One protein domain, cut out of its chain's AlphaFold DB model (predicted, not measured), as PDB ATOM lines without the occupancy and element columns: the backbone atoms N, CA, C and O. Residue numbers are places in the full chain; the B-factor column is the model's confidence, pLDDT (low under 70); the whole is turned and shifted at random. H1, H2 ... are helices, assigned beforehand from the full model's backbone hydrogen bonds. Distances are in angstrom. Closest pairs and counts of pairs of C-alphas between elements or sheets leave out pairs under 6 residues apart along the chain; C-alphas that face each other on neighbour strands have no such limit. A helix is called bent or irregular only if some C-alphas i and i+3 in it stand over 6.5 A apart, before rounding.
ATOM      1  N   HIS A  21      63.371 -30.076  -5.926       93.12
ATOM      2  CA  HIS A  21      63.677 -29.421  -7.197       93.12
ATOM      3  C   HIS A  21      62.447 -29.272  -8.112       93.12
ATOM      4  O   HIS A  21      62.454 -28.416  -8.998       93.12
ATOM      5  N   VAL A  22      61.388 -30.058  -7.891       95.44
ATOM      6  CA  VAL A  22      60.229 -30.139  -8.792       95.44
ATOM      7  C   VAL A  22      59.475 -28.814  -8.919       95.44
ATOM      8  O   VAL A  22      59.189 -28.438 -10.053       95.44
ATOM      9  N   PRO A  23      59.215 -28.028  -7.852       95.19
ATOM     10  CA  PRO A  23      58.546 -26.735  -8.011       95.19
ATOM     11  C   PRO A  23      59.286 -25.796  -8.973       95.19
ATOM     12  O   PRO A  23      58.673 -25.180  -9.843       95.19
ATOM     13  N   LYS A  24      60.622 -25.738  -8.876       92.25
ATOM     14  CA  LYS A  24      61.454 -24.940  -9.786       92.25
ATOM     15  C   LYS A  24      61.391 -25.479 -11.217       92.25
ATOM     16  O   LYS A  24      61.287 -24.687 -12.150       92.25
ATOM     17  N   TYR A  25      61.440 -26.801 -11.385       90.06
ATOM     18  CA  TYR A  25      61.325 -27.450 -12.693       90.06
ATOM     19  C   TYR A  25      59.975 -27.158 -13.363       90.06
ATOM     20  O   TYR A  25      59.944 -26.783 -14.533       90.06
ATOM     21  N   VAL A  26      58.867 -27.262 -12.622       92.56
ATOM     22  CA  VAL A  26      57.515 -26.970 -13.124       92.56
ATOM     23  C   VAL A  26      57.411 -25.515 -13.564       92.56
ATOM     24  O   VAL A  26      56.980 -25.253 -14.682       92.56
ATOM     25  N   LEU A  27      57.863 -24.571 -12.734       91.12
ATOM     26  CA  LEU A  27      57.853 -23.147 -13.084       91.12
ATOM     27  C   LEU A  27      58.688 -22.861 -14.338       91.12
ATOM     28  O   LEU A  27      58.223 -22.157 -15.232       91.12
ATOM     29  N   GLY A  28      59.890 -23.438 -14.433       89.06
ATOM     30  CA  GLY A  28      60.749 -23.303 -15.610       89.06
ATOM     31  C   GLY A  28      60.112 -23.892 -16.869       89.06
ATOM     32  O   GLY A  28      60.088 -23.242 -17.909       89.06
ATOM     33  N   THR A  29      59.524 -25.084 -16.762       87.81
ATOM     34  CA  THR A  29      58.864 -25.776 -17.877       87.81
ATOM     35  C   THR A  29      57.634 -25.015 -18.358       87.81
ATOM     36  O   THR A  29      57.474 -24.811 -19.559       87.81
ATOM     37  N   VAL A  30      56.779 -24.555 -17.443       87.44
ATOM     38  CA  VAL A  30      55.595 -23.750 -17.776       87.44
ATOM     39  C   VAL A  30      56.019 -22.431 -18.417       87.44
ATOM     40  O   VAL A  30      55.480 -22.060 -19.456       87.44
ATOM     41  N   SER A  31      57.026 -21.756 -17.857       86.25
ATOM     42  CA  SER A  31      57.558 -20.520 -18.427       86.25
ATOM     43  C   SER A  31      58.102 -20.735 -19.840       86.25
ATOM     44  O   SER A  31      57.717 -19.997 -20.739       86.25
ATOM     45  N   ALA A  32      58.898 -21.780 -20.071       83.00
ATOM     46  CA  ALA A  32      59.441 -22.099 -21.392       83.00
ATOM     47  C   ALA A  32      58.351 -22.482 -22.408       83.00
ATOM     48  O   ALA A  32      58.445 -22.124 -23.578       83.00
ATOM     49  N   ASN A  33      57.295 -23.176 -21.973       80.31
ATOM     50  CA  ASN A  33      56.193 -23.585 -22.849       80.31
ATOM     51  C   ASN A  33      55.178 -22.465 -23.133       80.31
ATOM     52  O   ASN A  33      54.433 -22.564 -24.108       80.31
ATOM     53  N   LEU A  34      55.105 -21.424 -22.305       76.81
ATOM     54  CA  LEU A  34      54.212 -20.280 -22.527       76.81
ATOM     55  C   LEU A  34      54.938 -19.078 -23.147       76.81
ATOM     56  O   LEU A  34      54.325 -18.313 -23.886       76.81
ATOM     57  N   TYR A  35      56.233 -18.927 -22.865       70.12
ATOM     58  CA  TYR A  35      57.042 -17.760 -23.210       70.12
ATOM     59  C   TYR A  35      58.377 -18.159 -23.849       70.12
ATOM     60  O   TYR A  35      59.449 -17.800 -23.363       70.12
ATOM     61  N   SER A  36      58.336 -18.874 -24.969       71.88
ATOM     62  CA  SER A  36      59.504 -19.019 -25.837       71.88
ATOM     63  C   SER A  36      59.429 -17.991 -26.966       71.88
ATOM     64  O   SER A  36      58.496 -17.981 -27.768       71.88
ATOM     65  N   ARG A  37      60.406 -17.077 -27.012       68.31
ATOM     66  CA  ARG A  37      60.442 -15.995 -28.015       68.31
ATOM     67  C   ARG A  37      60.596 -16.520 -29.446       68.31
ATOM     68  O   ARG A  37      60.111 -15.873 -30.368       68.31
ATOM     69  N   ASP A  38      61.195 -17.698 -29.595       82.44
ATOM     70  CA  ASP A  38      61.591 -18.260 -30.890       82.44
ATOM     71  C   ASP A  38      60.706 -19.428 -31.358       82.44
ATOM     72  O   ASP A  38      60.902 -19.952 -32.454       82.44
ATOM     73  N   THR A  39      59.715 -19.856 -30.565       84.69
ATOM     74  CA  THR A  39      58.847 -20.974 -30.964       84.69
ATOM     75  C   THR A  39      57.750 -20.500 -31.918       84.69
ATOM     76  O   THR A  39      57.009 -19.564 -31.592       84.69
ATOM     77  N   PRO A  40      57.567 -21.163 -33.076       90.44
ATOM     78  CA  PRO A  40      56.476 -20.855 -33.987       90.44
ATOM     79  C   PRO A  40      55.110 -20.926 -33.292       90.44
ATOM     80  O   PRO A  40      54.793 -21.885 -32.588       90.44
ATOM     81  N   LYS A  41      54.243 -19.937 -33.547       88.44
ATOM     82  CA  LYS A  41      52.887 -19.893 -32.964       88.44
ATOM     83  C   LYS A  41      52.079 -21.162 -33.259       88.44
ATOM     84  O   LYS A  41      51.282 -21.575 -32.422       88.44
ATOM     85  N   SER A  42      52.280 -21.776 -34.425       91.31
ATOM     86  CA  SER A  42      51.625 -23.030 -34.812       91.31
ATOM     87  C   SER A  42      51.933 -24.172 -33.845       91.31
ATOM     88  O   SER A  42      51.023 -24.916 -33.489       91.31
ATOM     89  N   GLU A  43      53.172 -24.286 -33.367       90.56
ATOM     90  CA  GLU A  43      53.570 -25.301 -32.391       90.56
ATOM     91  C   GLU A  43      52.883 -25.060 -31.041       90.56
ATOM     92  O   GLU A  43      52.320 -25.985 -30.454       90.56
ATOM     93  N   ILE A  44      52.842 -23.799 -30.591       88.12
ATOM     94  CA  ILE A  44      52.156 -23.404 -29.353       88.12
ATOM     95  C   ILE A  44      50.668 -23.765 -29.436       88.12
ATOM     96  O   ILE A  44      50.143 -24.421 -28.536       88.12
ATOM     97  N   TRP A  45      49.983 -23.379 -30.515       91.19
ATOM     98  CA  TRP A  45      48.569 -23.708 -30.715       91.19
ATOM     99  C   TRP A  45      48.333 -25.214 -30.789       91.19
ATOM    100  O   TRP A  45      47.452 -25.716 -30.098       91.19
ATOM    101  N   THR A  46      49.149 -25.940 -31.556       93.06
ATOM    102  CA  THR A  46      49.040 -27.400 -31.698       93.06
ATOM    103  C   THR A  46      49.162 -28.096 -30.343       93.06
ATOM    104  O   THR A  46      48.309 -28.909 -29.994       93.06
ATOM    105  N   ARG A  47      50.163 -27.728 -29.532       90.88
ATOM    106  CA  ARG A  47      50.354 -28.274 -28.180       90.88
ATOM    107  C   ARG A  47      49.162 -27.986 -27.266       90.88
ATOM    108  O   ARG A  47      48.713 -28.882 -26.555       90.88
ATOM    109  N   ASN A  48      48.649 -26.756 -27.270       90.94
ATOM    110  CA  ASN A  48      47.515 -26.382 -26.420       90.94
ATOM    111  C   ASN A  48      46.222 -27.087 -26.848       90.94
ATOM    112  O   ASN A  48      45.524 -27.631 -25.997       90.94
ATOM    113  N   ILE A  49      45.926 -27.138 -28.151       95.81
ATOM    114  CA  ILE A  49      44.765 -27.861 -28.690       95.81
ATOM    115  C   ILE A  49      44.854 -29.344 -28.330       95.81
ATOM    116  O   ILE A  49      43.866 -29.917 -27.875       95.81
ATOM    117  N   PHE A  50      46.032 -29.954 -28.466       95.50
ATOM    118  CA  PHE A  50      46.260 -31.345 -28.082       95.50
ATOM    119  C   PHE A  50      45.920 -31.595 -26.605       95.50
ATOM    120  O   PHE A  50      45.133 -32.492 -26.300       95.50
ATOM    121  N   TRP A  51      46.426 -30.763 -25.688       93.69
ATOM    122  CA  TRP A  51      46.150 -30.910 -24.255       93.69
ATOM    123  C   TRP A  51      44.696 -30.640 -23.877       93.69
ATOM    124  O   TRP A  51      44.120 -31.420 -23.118       93.69
ATOM    125  N   VAL A  52      44.081 -29.588 -24.424       96.62
ATOM    126  CA  VAL A  52      42.648 -29.315 -24.231       96.62
ATOM    127  C   VAL A  52      41.822 -30.508 -24.711       96.62
ATOM    128  O   VAL A  52      40.955 -30.972 -23.979       96.62
ATOM    129  N   THR A  53      42.149 -31.070 -25.877       98.19
ATOM    130  CA  THR A  53      41.479 -32.267 -26.406       98.19
ATOM    131  C   THR A  53      41.588 -33.445 -25.438       98.19
ATOM    132  O   THR A  53      40.566 -34.028 -25.086       98.19
ATOM    133  N   ILE A  54      42.790 -33.774 -24.948       97.56
ATOM    134  CA  ILE A  54      42.982 -34.874 -23.985       97.56
ATOM    135  C   ILE A  54      42.145 -34.650 -22.723       97.56
ATOM    136  O   ILE A  54      41.444 -35.562 -22.286       97.56
ATOM    137  N   ILE A  55      42.193 -33.446 -22.149       97.31
ATOM    138  CA  ILE A  55      41.474 -33.116 -20.916       97.31
ATOM    139  C   ILE A  55      39.963 -33.237 -21.141       97.31
ATOM    140  O   ILE A  55      39.301 -33.958 -20.395       97.31
ATOM    141  N   THR A  56      39.429 -32.610 -22.192       98.44
ATOM    142  CA  THR A  56      38.001 -32.656 -22.526       98.44
ATOM    143  C   THR A  56      37.524 -34.089 -22.742       98.44
ATOM    144  O   THR A  56      36.561 -34.501 -22.097       98.44
ATOM    145  N   LEU A  57      38.215 -34.879 -23.571       98.50
ATOM    146  CA  LEU A  57      37.838 -36.273 -23.815       98.50
ATOM    147  C   LEU A  57      37.926 -37.112 -22.532       98.50
ATOM    148  O   LEU A  57      37.027 -37.903 -22.260       98.50
ATOM    149  N   SER A  58      38.950 -36.904 -21.702       98.31
ATOM    150  CA  SER A  58      39.097 -37.642 -20.441       98.31
ATOM    151  C   SER A  58      37.967 -37.385 -19.447       98.31
ATOM    152  O   SER A  58      37.556 -38.302 -18.736       98.31
ATOM    153  N   ILE A  59      37.429 -36.163 -19.417       98.44
ATOM    154  CA  ILE A  59      36.274 -35.813 -18.587       98.44
ATOM    155  C   ILE A  59      35.000 -36.398 -19.203       98.44
ATOM    156  O   ILE A  59      34.253 -37.078 -18.504       98.44
ATOM    157  N   MET A  60      34.780 -36.199 -20.509       98.62
ATOM    158  CA  MET A  60      33.587 -36.683 -21.221       98.62
ATOM    159  C   MET A  60      33.407 -38.202 -21.122       98.62
ATOM    160  O   MET A  60      32.290 -38.677 -20.945       98.62
ATOM    161  N   PHE A  61      34.499 -38.960 -21.210       98.44
ATOM    162  CA  PHE A  61      34.497 -40.424 -21.116       98.44
ATOM    163  C   PHE A  61      34.859 -40.947 -19.714       98.44
ATOM    164  O   PHE A  61      35.089 -42.141 -19.545       98.44
ATOM    165  N   ASN A  62      34.909 -40.071 -18.704       98.00
ATOM    166  CA  ASN A  62      35.121 -40.407 -17.294       98.00
ATOM    167  C   ASN A  62      36.405 -41.214 -16.981       98.00
ATOM    168  O   ASN A  62      36.416 -42.074 -16.103       98.00
ATOM    169  N   PHE A  63      37.509 -40.921 -17.673       97.56
ATOM    170  CA  PHE A  63      38.834 -41.502 -17.408       97.56
ATOM    171  C   PHE A  63      39.881 -40.475 -16.943       97.56
ATOM    172  O   PHE A  63      41.062 -40.801 -16.817       97.56
ATOM    173  N   TRP A  64      39.471 -39.237 -16.652       98.06
ATOM    174  CA  TRP A  64      40.341 -38.145 -16.188       98.06
ATOM    175  C   TRP A  64      41.238 -38.535 -15.002       98.06
ATOM    176  O   TRP A  64      42.404 -38.139 -14.954       98.06
ATOM    177  N   LEU A  65      40.740 -39.367 -14.079       98.06
ATOM    178  CA  LEU A  65      41.527 -39.820 -12.933       98.06
ATOM    179  C   LEU A  65      42.732 -40.663 -13.374       98.06
ATOM    180  O   LEU A  65      43.813 -40.510 -12.814       98.06
ATOM    181  N   TYR A  66      42.595 -41.491 -14.414       97.69
ATOM    182  CA  TYR A  66      43.721 -42.254 -14.960       97.69
ATOM    183  C   TYR A  66      44.775 -41.347 -15.592       97.69
ATOM    184  O   TYR A  66      45.964 -41.617 -15.451       97.69
ATOM    185  N   VAL A  67      44.369 -40.236 -16.212       97.44
ATOM    186  CA  VAL A  67      45.319 -39.231 -16.709       97.44
ATOM    187  C   VAL A  67      46.108 -38.633 -15.542       97.44
ATOM    188  O   VAL A  67      47.329 -38.534 -15.604       97.44
ATOM    189  N   ILE A  68      45.459 -38.295 -14.426       97.56
ATOM    190  CA  ILE A  68      46.170 -37.784 -13.245       97.56
ATOM    191  C   ILE A  68      47.123 -38.839 -12.672       97.56
ATOM    192  O   ILE A  68      48.305 -38.554 -12.477       97.56
ATOM    193  N   LEU A  69      46.628 -40.053 -12.429       97.62
ATOM    194  CA  LEU A  69      47.372 -41.103 -11.734       97.62
ATOM    195  C   LEU A  69      48.531 -41.680 -12.553       97.62
ATOM    196  O   LEU A  69      49.565 -41.995 -11.975       97.62
ATOM    197  N   TYR A  70      48.373 -41.824 -13.870       96.56
ATOM    198  CA  TYR A  70      49.366 -42.482 -14.727       96.56
ATOM    199  C   TYR A  70      50.152 -41.523 -15.618       96.56
ATOM    200  O   TYR A  70      51.171 -41.926 -16.173       96.56
ATOM    201  N   TRP A  71      49.732 -40.260 -15.729       95.25
ATOM    202  CA  TRP A  71      50.486 -39.239 -16.452       95.25
ATOM    203  C   TRP A  71      51.076 -38.198 -15.505       95.25
ATOM    204  O   TRP A  71      52.292 -38.133 -15.339       95.25
ATOM    205  N   PHE A  72      50.233 -37.403 -14.842       95.19
ATOM    206  CA  PHE A  72      50.705 -36.253 -14.067       95.19
ATOM    207  C   PHE A  72      51.478 -36.645 -12.804       95.19
ATOM    208  O   PHE A  72      52.530 -36.061 -12.543       95.19
TER     209      PHE A  72
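AT A GLANCE: This is residues 21 to 72 of the 188 residues of the protein "FA_desaturase domain-containing protein" of Staphylococcus aureus subsp. aureus 65-1322 (UniProt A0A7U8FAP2). The model is a flat, open U of three helices: the long helix H2 makes the base, H1 stands as an arm near one end of it, and the short H3 folds part of the way back from the other end. The space between H1 and H3 is open, and residues 21 to 32 stick out at the free end of the H1 arm. The printed part has 52 residues with three named helices, in the order H1, H2, H3, and no named strand; its class is all helix. It is loose, with a radius of gyration of the C-alphas of 13.5 A, and the C-alphas span 37 by 31 by 10 A.

HOW THE PARTS SIT: H1, residues 22 to 34, is followed by a short link of 6 residues and then by H2, residues 41 to 60. H1 and H2 are close but not clearly touching; their closest C-alphas, those of Asn 33 and Ile 44, are 7.7 A apart. Their lines stand at a steep tilt of 60 degrees, and they run opposite ways. A tight link of 3 residues joins H2 to H3, residues 64 to 72. H2 and H3 only just touch, with 3 pairs of C-alphas within 8 A, and they touch only at the corner by their link. H2 touches H3 with residues 55 to 58 alone, and the closest C-alphas of the two helices, those of Ser 58 and Trp 64, are 4.5 A apart. H2 and H3 run opposite ways at a steep tilt of 47 degrees. H1 and H3 are apart. In H1, H2 and H3 every O i to N i+4 pair is within hydrogen-bond range.

IN THESE COORDINATES: H1 begins at C-alpha 22, at (60.229, -30.139, -8.792), and is 17.9 A long from first to last C-alpha. H2, the longest helix with 20 residues, begins at C-alpha 41, at (52.887, -19.893, -32.964), and its first and last C-alphas are 28.1 A apart. H3 has 9 residues and ends at C-alpha 72, at (50.705, -36.253, -14.067). H3 is neither bent nor irregular, but only just: C-alphas 69 and 72 are 6.3 A apart.

THE WHOLE: The two C-alphas farthest apart are those of Asp 38 and Asn 62, at 37.1 A, while the first and last printed C-alphas, those of His 21 and Phe 72, are 16.2 A apart. Residues 21 to 32, of which 22 to 32 belong to H1, stand free, and so do residues 37 to 43, of which 41 to 43 belong to H2. The printed part has no cut, and neither link is long. The mean pLDDT of the printed part is 91.7, and one residue, Arg 37, is under 70.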